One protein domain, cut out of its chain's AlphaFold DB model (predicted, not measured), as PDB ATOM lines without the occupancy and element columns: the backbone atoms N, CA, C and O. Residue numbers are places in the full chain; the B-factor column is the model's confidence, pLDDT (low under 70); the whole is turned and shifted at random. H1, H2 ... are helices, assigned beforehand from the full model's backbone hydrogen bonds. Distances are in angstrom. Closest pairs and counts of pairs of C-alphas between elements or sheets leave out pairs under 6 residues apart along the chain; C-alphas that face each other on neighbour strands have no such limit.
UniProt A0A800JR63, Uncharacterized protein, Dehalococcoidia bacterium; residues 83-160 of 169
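AT A GLANCE: This is residues 83 to 160 of the 169 residues of an uncharacterized protein of Dehalococcoidia bacterium (UniProt A0A800JR63). Two long helices, H4 and H1, run side by side and the same way, and a shorter helix, H2, packs on both in the opposite direction, making a three-helix up-and-down bundle, in which each helix runs against the one before it in the chain. A small fourth helix, H3, packs slantwise on H1 near the beginning of the printed part and on the last residue of H2. The printed part has 78 residues with four named helices, in the order H1, H2, H3, H4, and no named strand; the class is all helix. The whole is compact, with a radius of gyration of the C-alphas of 12.3 A, and elongated, spanning 41 by 22 by 19 A.

IN THESE COORDINATES: Begin with the longest helix, H4, residues 137 to 159: find C-alpha 137 at (41.866, -4.568, -16.415), and from there follow falling x for 33.6 A to C-alpha 159 at (8.386, -6.876, -14.528). H1, residues 83 to 103, also runs toward falling x, from C-alpha 83 at (45.597, 7.681, -10.732), and is 30.4 A long. H2, residues 109 to 119, takes x back upward over 15.3 A. H3, residues 127 to 133, is 10.0 A from first to last C-alpha.

HOW THE PARTS SIT: Start in the bundle with H4 and H1, which touch at a shallow tilt of 4 degrees and run the same way; their closest C-alphas, those of Val 102 and Gly 154, are 6.3 A apart. With residues 144 to 154 alone, H4 touches H2 at a shallow tilt of 27 degrees, opposite ways; look at Ala 113 and Ile 147, whose C-alphas are the closest at 6.3 A. H1 and H2 form a helical hairpin at a shallow tilt of 30 degrees; H1 touches H2 with residues 98 to 102 alone, and the closest C-alphas, of Met 101 and Ala 109, are 5.2 A apart. H1 touches H3 with residues 87 to 91 alone, at a steep tilt of 50 degrees, opposite ways; the closest C-alphas are those of Ala 87 and Leu 131, 5.6 A apart. H3 also touches H2 at a steep tilt of 46 degrees, with the C-alphas of Ala 119 and Glu 129 closest at 5.2 A. H3 and H4 are close but not clearly touching, the closest C-alphas being those of Met 132 and Gln 140 at 6.1 A. In H1, H2, H3 and H4 every O i to N i+4 pair is within hydrogen-bond range.

THE WHOLE: The two C-alphas farthest apart are those of Ala 83 and Ser 160, at 41.8 A. The printed part has no cut. The links H1 to H2 and H3 to H4 are tight, H2 to H3 is short, and no link is long. The mean pLDDT of the printed part is 88.9; look for values under 70 at residues 155 to 160.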
ATOM      1  N   ALA A  83      46.522   7.323  -9.661       90.44
ATOM      2  CA  ALA A  83      45.597   7.681 -10.732       90.44
ATOM      3  C   ALA A  83      44.523   6.599 -10.922       90.44
ATOM      4  O   ALA A  83      43.340   6.921 -11.017       90.44
ATOM      5  N   GLN A  84      44.918   5.326 -10.886       90.88
ATOM      6  CA  GLN A  84      44.023   4.171 -10.954       90.88
ATOM      7  C   GLN A  84      43.069   4.117  -9.756       90.88
ATOM      8  O   GLN A  84      41.889   3.815  -9.930       90.88
ATOM      9  N   CYS A  85      43.546   4.440  -8.548       91.44
ATOM     10  CA  CYS A  85      42.692   4.554  -7.362       91.44
ATOM     11  C   CYS A  85      41.619   5.639  -7.532       91.44
ATOM     12  O   CYS A  85      40.442   5.364  -7.307       91.44
ATOM     13  N   ASN A  86      42.010   6.836  -7.980       95.19
ATOM     14  CA  ASN A  86      41.080   7.950  -8.181       95.19
ATOM     15  C   ASN A  86      40.056   7.640  -9.286       95.19
ATOM     16  O   ASN A  86      38.862   7.881  -9.116       95.19
ATOM     17  N   ALA A  87      40.507   7.053 -10.399       94.44
ATOM     18  CA  ALA A  87      39.626   6.641 -11.489       94.44
ATOM     19  C   ALA A  87      38.592   5.609 -11.013       94.44
ATOM     20  O   ALA A  87      37.402   5.751 -11.293       94.44
ATOM     21  N   LEU A  88      39.026   4.608 -10.241       95.62
ATOM     22  CA  LEU A  88      38.130   3.602  -9.676       95.62
ATOM     23  C   LEU A  88      37.122   4.217  -8.694       95.62
ATOM     24  O   LEU A  88      35.965   3.799  -8.657       95.62
ATOM     25  N   GLU A  89      37.530   5.204  -7.899       96.50
ATOM     26  CA  GLU A  89      36.630   5.920  -6.997       96.50
ATOM     27  C   GLU A  89      35.536   6.684  -7.763       96.50
ATOM     28  O   GLU A  89      34.356   6.557  -7.417       96.50
ATOM     29  N   GLU A  90      35.893   7.389  -8.843       96.88
ATOM     30  CA  GLU A  90      34.933   8.075  -9.726       96.88
ATOM     31  C   GLU A  90      33.989   7.098 -10.442       96.88
ATOM     32  O   GLU A  90      32.778   7.340 -10.525       96.88
ATOM     33  N   VAL A  91      34.508   5.966 -10.928       96.88
ATOM     34  CA  VAL A  91      33.684   4.908 -11.532       96.88
ATOM     35  C   VAL A  91      32.692   4.363 -10.507       96.88
ATOM     36  O   VAL A  91      31.499   4.265 -10.792       96.88
ATOM     37  N   ASN A  92      33.147   4.071  -9.289       95.44
ATOM     38  CA  ASN A  92      32.276   3.588  -8.223       95.44
ATOM     39  C   ASN A  92      31.223   4.623  -7.811       95.44
ATOM     40  O   ASN A  92      30.103   4.232  -7.489       95.44
ATOM     41  N   ALA A  93      31.546   5.920  -7.823       96.69
ATOM     42  CA  ALA A  93      30.562   6.980  -7.603       96.69
ATOM     43  C   ALA A  93      29.477   6.960  -8.681       96.69
ATOM     44  O   ALA A  93      28.298   6.875  -8.359       96.69
ATOM     45  N   THR A  94      29.884   6.884  -9.945       95.38
ATOM     46  CA  THR A  94      28.959   6.814 -11.082       95.38
ATOM     47  C   THR A  94      28.045   5.579 -11.010       95.38
ATOM     48  O   THR A  94      26.861   5.645 -11.337       95.38
ATOM     49  N   ILE A  95      28.568   4.434 -10.555       95.50
ATOM     50  CA  ILE A  95      27.761   3.220 -10.348       95.50
ATOM     51  C   ILE A  95      26.789   3.383  -9.176       95.50
ATOM     52  O   ILE A  95      25.668   2.888  -9.260       95.50
ATOM     53  N   ARG A  96      27.184   4.057  -8.087       95.50
ATOM     54  CA  ARG A  96      26.269   4.347  -6.970       95.50
ATOM     55  C   ARG A  96      25.096   5.206  -7.430       95.50
ATOM     56  O   ARG A  96      23.963   4.846  -7.133       95.50
ATOM     57  N   ASP A  97      25.360   6.238  -8.226       94.81
ATOM     58  CA  ASP A  97      24.311   7.081  -8.806       94.81
ATOM     59  C   ASP A  97      23.359   6.245  -9.682       94.81
ATOM     60  O   ASP A  97      22.139   6.383  -9.611       94.81
ATOM     61  N   LEU A  98      23.898   5.303 -10.468       93.50
ATOM     62  CA  LEU A  98      23.081   4.377 -11.256       93.50
ATOM     63  C   LEU A  98      22.214   3.458 -10.379       93.50
ATOM     64  O   LEU A  98      21.058   3.203 -10.720       93.50
ATOM     65  N   ILE A  99      22.753   2.942  -9.274       92.50
ATOM     66  CA  ILE A  99      21.990   2.121  -8.325       92.50
ATOM     67  C   ILE A  99      20.841   2.944  -7.739       92.50
ATOM     68  O   ILE A  99      19.701   2.484  -7.772       92.50
ATOM     69  N   GLU A 100      21.105   4.179  -7.309       93.75
ATOM     70  CA  GLU A 100      20.076   5.092  -6.807       93.75
ATOM     71  C   GLU A 100      18.995   5.365  -7.868       93.75
ATOM     72  O   GLU A 100      17.798   5.341  -7.571       93.75
ATOM     73  N   MET A 101      19.378   5.541  -9.139       91.56
ATOM     74  CA  MET A 101      18.419   5.668 -10.243       91.56
ATOM     75  C   MET A 101      17.524   4.428 -10.390       91.56
ATOM     76  O   MET A 101      16.334   4.567 -10.679       91.56
ATOM     77  N   VAL A 102      18.066   3.220 -10.214       89.94
ATOM     78  CA  VAL A 102      17.277   1.978 -10.268       89.94
ATOM     79  C   VAL A 102      16.336   1.879  -9.067       89.94
ATOM     80  O   VAL A 102      15.156   1.581  -9.246       89.94
ATOM     81  N   GLU A 103      16.823   2.169  -7.862       88.44
ATOM     82  CA  GLU A 103      16.036   2.111  -6.622       88.44
ATOM     83  C   GLU A 103      14.879   3.117  -6.627       88.44
ATOM     84  O   GLU A 103      13.757   2.793  -6.237       88.44
ATOM     85  N   THR A 104      15.114   4.314  -7.163       90.75
ATOM     86  CA  THR A 104      14.088   5.353  -7.349       90.75
ATOM     87  C   THR A 104      13.172   5.102  -8.553       90.75
ATOM     88  O   THR A 104      12.301   5.920  -8.847       90.75
ATOM     89  N   SER A 105      13.320   3.960  -9.241       87.81
ATOM     90  CA  SER A 105      12.543   3.589 -10.433       87.81
ATOM     91  C   SER A 105      12.600   4.644 -11.545       87.81
ATOM     92  O   SER A 105      11.622   4.870 -12.265       87.81
ATOM     93  N   SER A 106      13.754   5.298 -11.699       89.06
ATOM     94  CA  SER A 106      13.968   6.277 -12.759       89.06
ATOM     95  C   SER A 106      13.801   5.613 -14.132       89.06
ATOM     96  O   SER A 106      14.439   4.589 -14.408       89.06
ATOM     97  N   PRO A 107      13.010   6.201 -15.050       85.88
ATOM     98  CA  PRO A 107      12.804   5.637 -16.383       85.88
ATOM     99  C   PRO A 107      14.102   5.586 -17.203       85.88
ATOM    100  O   PRO A 107      14.193   4.821 -18.157       85.88
ATOM    101  N   MET A 108      15.112   6.378 -16.827       89.94
ATOM    102  CA  MET A 108      16.407   6.430 -17.504       89.94
ATOM    103  C   MET A 108      17.433   5.434 -16.956       89.94
ATOM    104  O   MET A 108      18.505   5.296 -17.545       89.94
ATOM    105  N   ALA A 109      17.143   4.743 -15.849       91.06
ATOM    106  CA  ALA A 109      18.122   3.897 -15.172       91.06
ATOM    107  C   ALA A 109      18.633   2.764 -16.079       91.06
ATOM    108  O   ALA A 109      19.837   2.603 -16.254       91.06
ATOM    109  N   LEU A 110      17.722   2.033 -16.735       89.56
ATOM    110  CA  LEU A 110      18.091   0.931 -17.632       89.56
ATOM    111  C   LEU A 110      18.865   1.419 -18.864       89.56
ATOM    112  O   LEU A 110      19.908   0.859 -19.182       89.56
ATOM    113  N   THR A 111      18.424   2.506 -19.502       92.31
ATOM    114  CA  THR A 111      19.131   3.088 -20.656       92.31
ATOM    115  C   THR A 111      20.535   3.571 -20.283       92.31
ATOM    116  O   THR A 111      21.480   3.411 -21.055       92.31
ATOM    117  N   THR A 112      20.699   4.131 -19.082       92.75
ATOM    118  CA  THR A 112      22.007   4.566 -18.567       92.75
ATOM    119  C   THR A 112      22.913   3.364 -18.294       92.75
ATOM    120  O   THR A 112      24.066   3.357 -18.724       92.75
ATOM    121  N   ALA A 113      22.382   2.308 -17.670       92.94
ATOM    122  CA  ALA A 113      23.114   1.065 -17.439       92.94
ATOM    123  C   ALA A 113      23.572   0.405 -18.753       92.94
ATOM    124  O   ALA A 113      24.724  -0.012 -18.870       92.94
ATOM    125  N   GLU A 114      22.701   0.352 -19.764       92.25
ATOM    126  CA  GLU A 114      23.030  -0.155 -21.102       92.25
ATOM    127  C   GLU A 114      24.113   0.693 -21.780       92.25
ATOM    128  O   GLU A 114      25.028   0.148 -22.399       92.25
ATOM    129  N   SER A 115      24.060   2.021 -21.630       93.50
ATOM    130  CA  SER A 115      25.095   2.924 -22.139       93.50
ATOM    131  C   SER A 115      26.461   2.649 -21.498       93.50
ATOM    132  O   SER A 115      27.456   2.523 -22.215       93.50
ATOM    133  N   TYR A 116      26.520   2.459 -20.176       94.88
ATOM    134  CA  TYR A 116      27.763   2.098 -19.488       94.88
ATOM    135  C   TYR A 116      28.262   0.707 -19.877       94.88
ATOM    136  O   TYR A 116      29.460   0.515 -20.087       94.88
ATOM    137  N   LEU A 117      27.365  -0.268 -20.045       93.38
ATOM    138  CA  LEU A 117      27.739  -1.604 -20.505       93.38
ATOM    139  C   LEU A 117      28.309  -1.580 -21.933       93.38
ATOM    140  O   LEU A 117      29.274  -2.296 -22.231       93.38
ATOM    141  N   ASN A 118      27.742  -0.730 -22.792       92.81
ATOM    142  CA  ASN A 118      28.262  -0.464 -24.126       92.81
ATOM    143  C   ASN A 118      29.644   0.183 -24.051       92.81
ATOM    144  O   ASN A 118      30.546  -0.310 -24.714       92.81
ATOM    145  N   ALA A 119      29.856   1.180 -23.193       93.38
ATOM    146  CA  ALA A 119      31.172   1.784 -22.964       93.38
ATOM    147  C   ALA A 119      32.221   0.787 -22.420       93.38
ATOM    148  O   ALA A 119      33.407   0.925 -22.697       93.38
ATOM    149  N   CYS A 120      31.804  -0.262 -21.701       90.31
ATOM    150  CA  CYS A 120      32.689  -1.350 -21.248       90.31
ATOM    151  C   CYS A 120      33.054  -2.372 -22.344       90.31
ATOM    152  O   CYS A 120      33.766  -3.345 -22.070       90.31
ATOM    153  N   SER A 121      32.457  -2.281 -23.533       84.62
ATOM    154  CA  SER A 121      32.557  -3.322 -24.572       84.62
ATOM    155  C   SER A 121      32.922  -2.763 -25.940       84.62
ATOM    156  O   SER A 121      33.609  -3.428 -26.709       84.62
ATOM    157  N   ASN A 122      32.463  -1.552 -26.223       80.81
ATOM    158  CA  ASN A 122      32.539  -0.870 -27.496       80.81
ATOM    159  C   ASN A 122      33.154   0.506 -27.236       80.81
ATOM    160  O   ASN A 122      32.802   1.161 -26.258       80.81
ATOM    161  N   GLY A 123      34.050   0.951 -28.116       79.56
ATOM    162  CA  GLY A 123      34.583   2.308 -28.049       79.56
ATOM    163  C   GLY A 123      33.478   3.326 -28.329       79.56
ATOM    164  O   GLY A 123      33.079   3.512 -29.476       79.56
ATOM    165  N   THR A 124      32.950   3.942 -27.279       86.06
ATOM    166  CA  THR A 124      31.883   4.955 -27.295       86.06
ATOM    167  C   THR A 124      32.413   6.391 -27.311       86.06
ATOM    168  O   THR A 124      31.670   7.304 -27.663       86.06
ATOM    169  N   GLY A 125      33.663   6.615 -26.895       83.75
ATOM    170  CA  GLY A 125      34.230   7.941 -26.645       83.75
ATOM    171  C   GLY A 125      33.609   8.662 -25.443       83.75
ATOM    172  O   GLY A 125      33.751   9.877 -25.313       83.75
ATOM    173  N   SER A 126      32.879   7.953 -24.579       91.00
ATOM    174  CA  SER A 126      32.186   8.558 -23.438       91.00
ATOM    175  C   SER A 126      33.142   8.882 -22.284       91.00
ATOM    176  O   SER A 126      34.200   8.272 -22.129       91.00
ATOM    177  N   ARG A 127      32.744   9.812 -21.403       91.12
ATOM    178  CA  ARG A 127      33.496  10.089 -20.162       91.12
ATOM    179  C   ARG A 127      33.644   8.831 -19.299       91.12
ATOM    180  O   ARG A 127      34.699   8.620 -18.711       91.12
ATOM    181  N   PHE A 128      32.599   8.004 -19.241       92.94
ATOM    182  CA  PHE A 128      32.623   6.753 -18.489       92.94
ATOM    183  C   PHE A 128      33.670   5.781 -19.048       92.94
ATOM    184  O   PHE A 128      34.425   5.193 -18.283       92.94
ATOM    185  N   GLU A 129      33.785   5.667 -20.372       93.50
ATOM    186  CA  GLU A 129      34.834   4.859 -21.000       93.50
ATOM    187  C   GLU A 129      36.239   5.369 -20.670       93.50
ATOM    188  O   GLU A 129      37.093   4.576 -20.290       93.50
ATOM    189  N   ALA A 130      36.484   6.680 -20.757       92.44
ATOM    190  CA  ALA A 130      37.792   7.247 -20.421       92.44
ATOM    191  C   ALA A 130      38.198   6.954 -18.962       92.44
ATOM    192  O   ALA A 130      39.351   6.604 -18.688       92.44
ATOM    193  N   LEU A 131      37.241   7.039 -18.031       93.19
ATOM    194  CA  LEU A 131      37.444   6.657 -16.632       93.19
ATOM    195  C   LEU A 131      37.727   5.155 -16.487       93.19
ATOM    196  O   LEU A 131      38.664   4.764 -15.794       93.19
ATOM    197  N   MET A 132      36.975   4.311 -17.192       94.06
ATOM    198  CA  MET A 132      37.171   2.859 -17.193       94.06
ATOM    199  C   MET A 132      38.535   2.445 -17.750       94.06
ATOM    200  O   MET A 132      39.203   1.603 -17.155       94.06
ATOM    201  N   LEU A 133      38.989   3.061 -18.844       92.56
ATOM    202  CA  LEU A 133      40.309   2.812 -19.434       92.56
ATOM    203  C   LEU A 133      41.461   3.235 -18.512       92.56
ATOM    204  O   LEU A 133      42.563   2.707 -18.637       92.56
ATOM    205  N   SER A 134      41.200   4.148 -17.574       92.56
ATOM    206  CA  SER A 134      42.160   4.571 -16.548       92.56
ATOM    207  C   SER A 134      42.209   3.618 -15.344       92.56
ATOM    208  O   SER A 134      43.088   3.745 -14.494       92.56
ATOM    209  N   CYS A 135      41.284   2.657 -15.258       92.44
ATOM    210  CA  CYS A 135      41.275   1.614 -14.235       92.44
ATOM    211  C   CYS A 135      42.080   0.384 -14.680       92.44
ATOM    212  O   CYS A 135      42.347   0.180 -15.866       92.44
ATOM    213  N   THR A 136      42.415  -0.494 -13.729       88.94
ATOM    214  CA  THR A 136      43.054  -1.779 -14.053       88.94
ATOM    215  C   THR A 136      42.116  -2.680 -14.862       88.94
ATOM    216  O   THR A 136      40.891  -2.571 -14.776       88.94
ATOM    217  N   SER A 137      42.671  -3.621 -15.628       86.62
ATOM    218  CA  SER A 137      41.866  -4.568 -16.415       86.62
ATOM    219  C   SER A 137      40.943  -5.436 -15.546       86.62
ATOM    220  O   SER A 137      39.864  -5.832 -15.991       86.62
ATOM    221  N   ASP A 138      41.326  -5.703 -14.297       86.12
ATOM    222  CA  ASP A 138      40.488  -6.403 -13.322       86.12
ATOM    223  C   ASP A 138      39.323  -5.549 -12.835       86.12
ATOM    224  O   ASP A 138      38.190  -6.031 -12.774       86.12
ATOM    225  N   ASP A 139      39.581  -4.276 -12.532       91.81
ATOM    226  CA  ASP A 139      38.534  -3.332 -12.148       91.81
ATOM    227  C   ASP A 139      37.517  -3.171 -13.280       91.81
ATOM    228  O   ASP A 139      36.310  -3.225 -13.041       91.81
ATOM    229  N   GLN A 140      37.994  -3.090 -14.528       92.69
ATOM    230  CA  GLN A 140      37.127  -3.010 -15.699       92.69
ATOM    231  C   GLN A 140      36.184  -4.218 -15.810       92.69
ATOM    232  O   GLN A 140      34.984  -4.058 -16.052       92.69
ATOM    233  N   LYS A 141      36.702  -5.437 -15.596       90.75
ATOM    234  CA  LYS A 141      35.895  -6.670 -15.594       90.75
ATOM    235  C   LYS A 141      34.870  -6.665 -14.462       90.75
ATOM    236  O   LYS A 141      33.695  -6.928 -14.710       90.75
ATOM    237  N   ARG A 142      35.296  -6.321 -13.244       91.44
ATOM    238  CA  ARG A 142      34.434  -6.305 -12.056       91.44
ATOM    239  C   ARG A 142      33.284  -5.309 -12.197       91.44
ATOM    240  O   ARG A 142      32.137  -5.651 -11.926       91.44
ATOM    241  N   VAL A 143      33.574  -4.097 -12.662       94.81
ATOM    242  CA  VAL A 143      32.561  -3.061 -12.909       94.81
ATOM    243  C   VAL A 143      31.574  -3.508 -13.988       94.81
ATOM    244  O   VAL A 143      30.364  -3.357 -13.823       94.81
ATOM    245  N   LYS A 144      32.060  -4.129 -15.067       94.62
ATOM    246  CA  LYS A 144      31.199  -4.675 -16.123       94.62
ATOM    247  C   LYS A 144      30.236  -5.741 -15.594       94.62
ATOM    248  O   LYS A 144      29.061  -5.735 -15.960       94.62
ATOM    249  N   GLU A 145      30.711  -6.654 -14.751       94.44
ATOM    250  CA  GLU A 145      29.868  -7.665 -14.097       94.44
ATOM    251  C   GLU A 145      28.838  -7.031 -13.159       94.44
ATOM    252  O   GLU A 145      27.669  -7.421 -13.169       94.44
ATOM    253  N   GLN A 146      29.237  -6.002 -12.412       94.62
ATOM    254  CA  GLN A 146      28.335  -5.255 -11.542       94.62
ATOM    255  C   GLN A 146      27.211  -4.572 -12.334       94.62
ATOM    256  O   GLN A 146      26.044  -4.708 -11.971       94.62
ATOM    257  N   ILE A 147      27.526  -3.906 -13.452       94.38
ATOM    258  CA  ILE A 147      26.521  -3.266 -14.319       94.38
ATOM    259  C   ILE A 147      25.548  -4.303 -14.894       94.38
ATOM    260  O   ILE A 147      24.340  -4.073 -14.887       94.38
ATOM    261  N   LYS A 148      26.039  -5.468 -15.340       94.00
ATOM    262  CA  LYS A 148      25.165  -6.564 -15.799       94.00
ATOM    263  C   LYS A 148      24.198  -7.010 -14.706       94.00
ATOM    264  O   LYS A 148      23.005  -7.127 -14.962       94.00
ATOM    265  N   SER A 149      24.694  -7.189 -13.481       92.88
ATOM    266  CA  SER A 149      23.850  -7.557 -12.342       92.88
ATOM    267  C   SER A 149      22.779  -6.499 -12.046       92.88
ATOM    268  O   SER A 149      21.630  -6.852 -11.776       92.88
ATOM    269  N   ILE A 150      23.120  -5.209 -12.150       91.88
ATOM    270  CA  ILE A 150      22.163  -4.103 -11.992       91.88
ATOM    271  C   ILE A 150      21.057  -4.186 -13.051       91.88
ATOM    272  O   ILE A 150      19.882  -4.080 -12.704       91.88
ATOM    273  N   ILE A 151      21.405  -4.424 -14.320       90.88
ATOM    274  CA  ILE A 151      20.428  -4.570 -15.412       90.88
ATOM    275  C   ILE A 151      19.503  -5.763 -15.148       90.88
ATOM    276  O   ILE A 151      18.281  -5.608 -15.171       90.88
ATOM    277  N   ASP A 152      20.066  -6.929 -14.828       89.38
ATOM    278  CA  ASP A 152      19.294  -8.149 -14.570       89.38
ATOM    279  C   ASP A 152      18.300  -7.966 -13.411       89.38
ATOM    280  O   ASP A 152      17.160  -8.439 -13.468       89.38
ATOM    281  N   ASN A 153      18.707  -7.257 -12.356       85.38
ATOM    282  CA  ASN A 153      17.861  -6.974 -11.198       85.38
ATOM    283  C   ASN A 153      16.833  -5.862 -11.476       85.38
ATOM    284  O   ASN A 153      15.684  -5.953 -11.030       85.38
ATOM    285  N   GLY A 154      17.202  -4.841 -12.253       77.44
ATOM    286  CA  GLY A 154      16.306  -3.764 -12.677       77.44
ATOM    287  C   GLY A 154      15.179  -4.258 -13.590       77.44
ATOM    288  O   GLY A 154      14.024  -3.863 -13.422       77.44
ATOM    289  N   ILE A 155      15.472  -5.196 -14.501       69.31
ATOM    290  CA  ILE A 155      14.464  -5.846 -15.358       69.31
ATOM    291  C   ILE A 155      13.459  -6.639 -14.512       69.31
ATOM    292  O   ILE A 155      12.249  -6.509 -14.710       69.31
ATOM    293  N   LYS A 156      13.938  -7.420 -13.533       65.00
ATOM    294  CA  LYS A 156      13.069  -8.181 -12.616       65.00
ATOM    295  C   LYS A 156      12.143  -7.262 -11.812       65.00
ATOM    296  O   LYS A 156      10.952  -7.542 -11.705       65.00
ATOM    297  N   SER A 157      12.665  -6.136 -11.326       59.41
ATOM    298  CA  SER A 157      11.910  -5.154 -10.531       59.41
ATOM    299  C   SER A 157      10.827  -4.427 -11.349       59.41
ATOM    300  O   SER A 157       9.725  -4.179 -10.855       59.41
ATOM    301  N   ASN A 158      11.086  -4.160 -12.635       56.50
ATOM    302  CA  ASN A 158      10.114  -3.549 -13.550       56.50
ATOM    303  C   ASN A 158       9.050  -4.531 -14.081       56.50
ATOM    304  O   ASN A 158       7.943  -4.105 -14.420       56.50
ATOM    305  N   GLY A 159       9.347  -5.835 -14.138       51.72
ATOM    306  CA  GLY A 159       8.386  -6.876 -14.528       51.72
ATOM    307  C   GLY A 159       7.238  -7.037 -13.525       51.72
ATOM    308  O   GLY A 159       6.075  -7.092 -13.920       51.72
ATOM    309  N   SER A 160       7.538  -7.000 -12.223       45.41
ATOM    310  CA  SER A 160       6.540  -7.158 -11.149       45.41
ATOM    311  C   SER A 160       5.570  -5.975 -11.004       45.41
ATOM    312  O   SER A 160       4.500  -6.121 -10.413       45.41
TER     313      SER A 160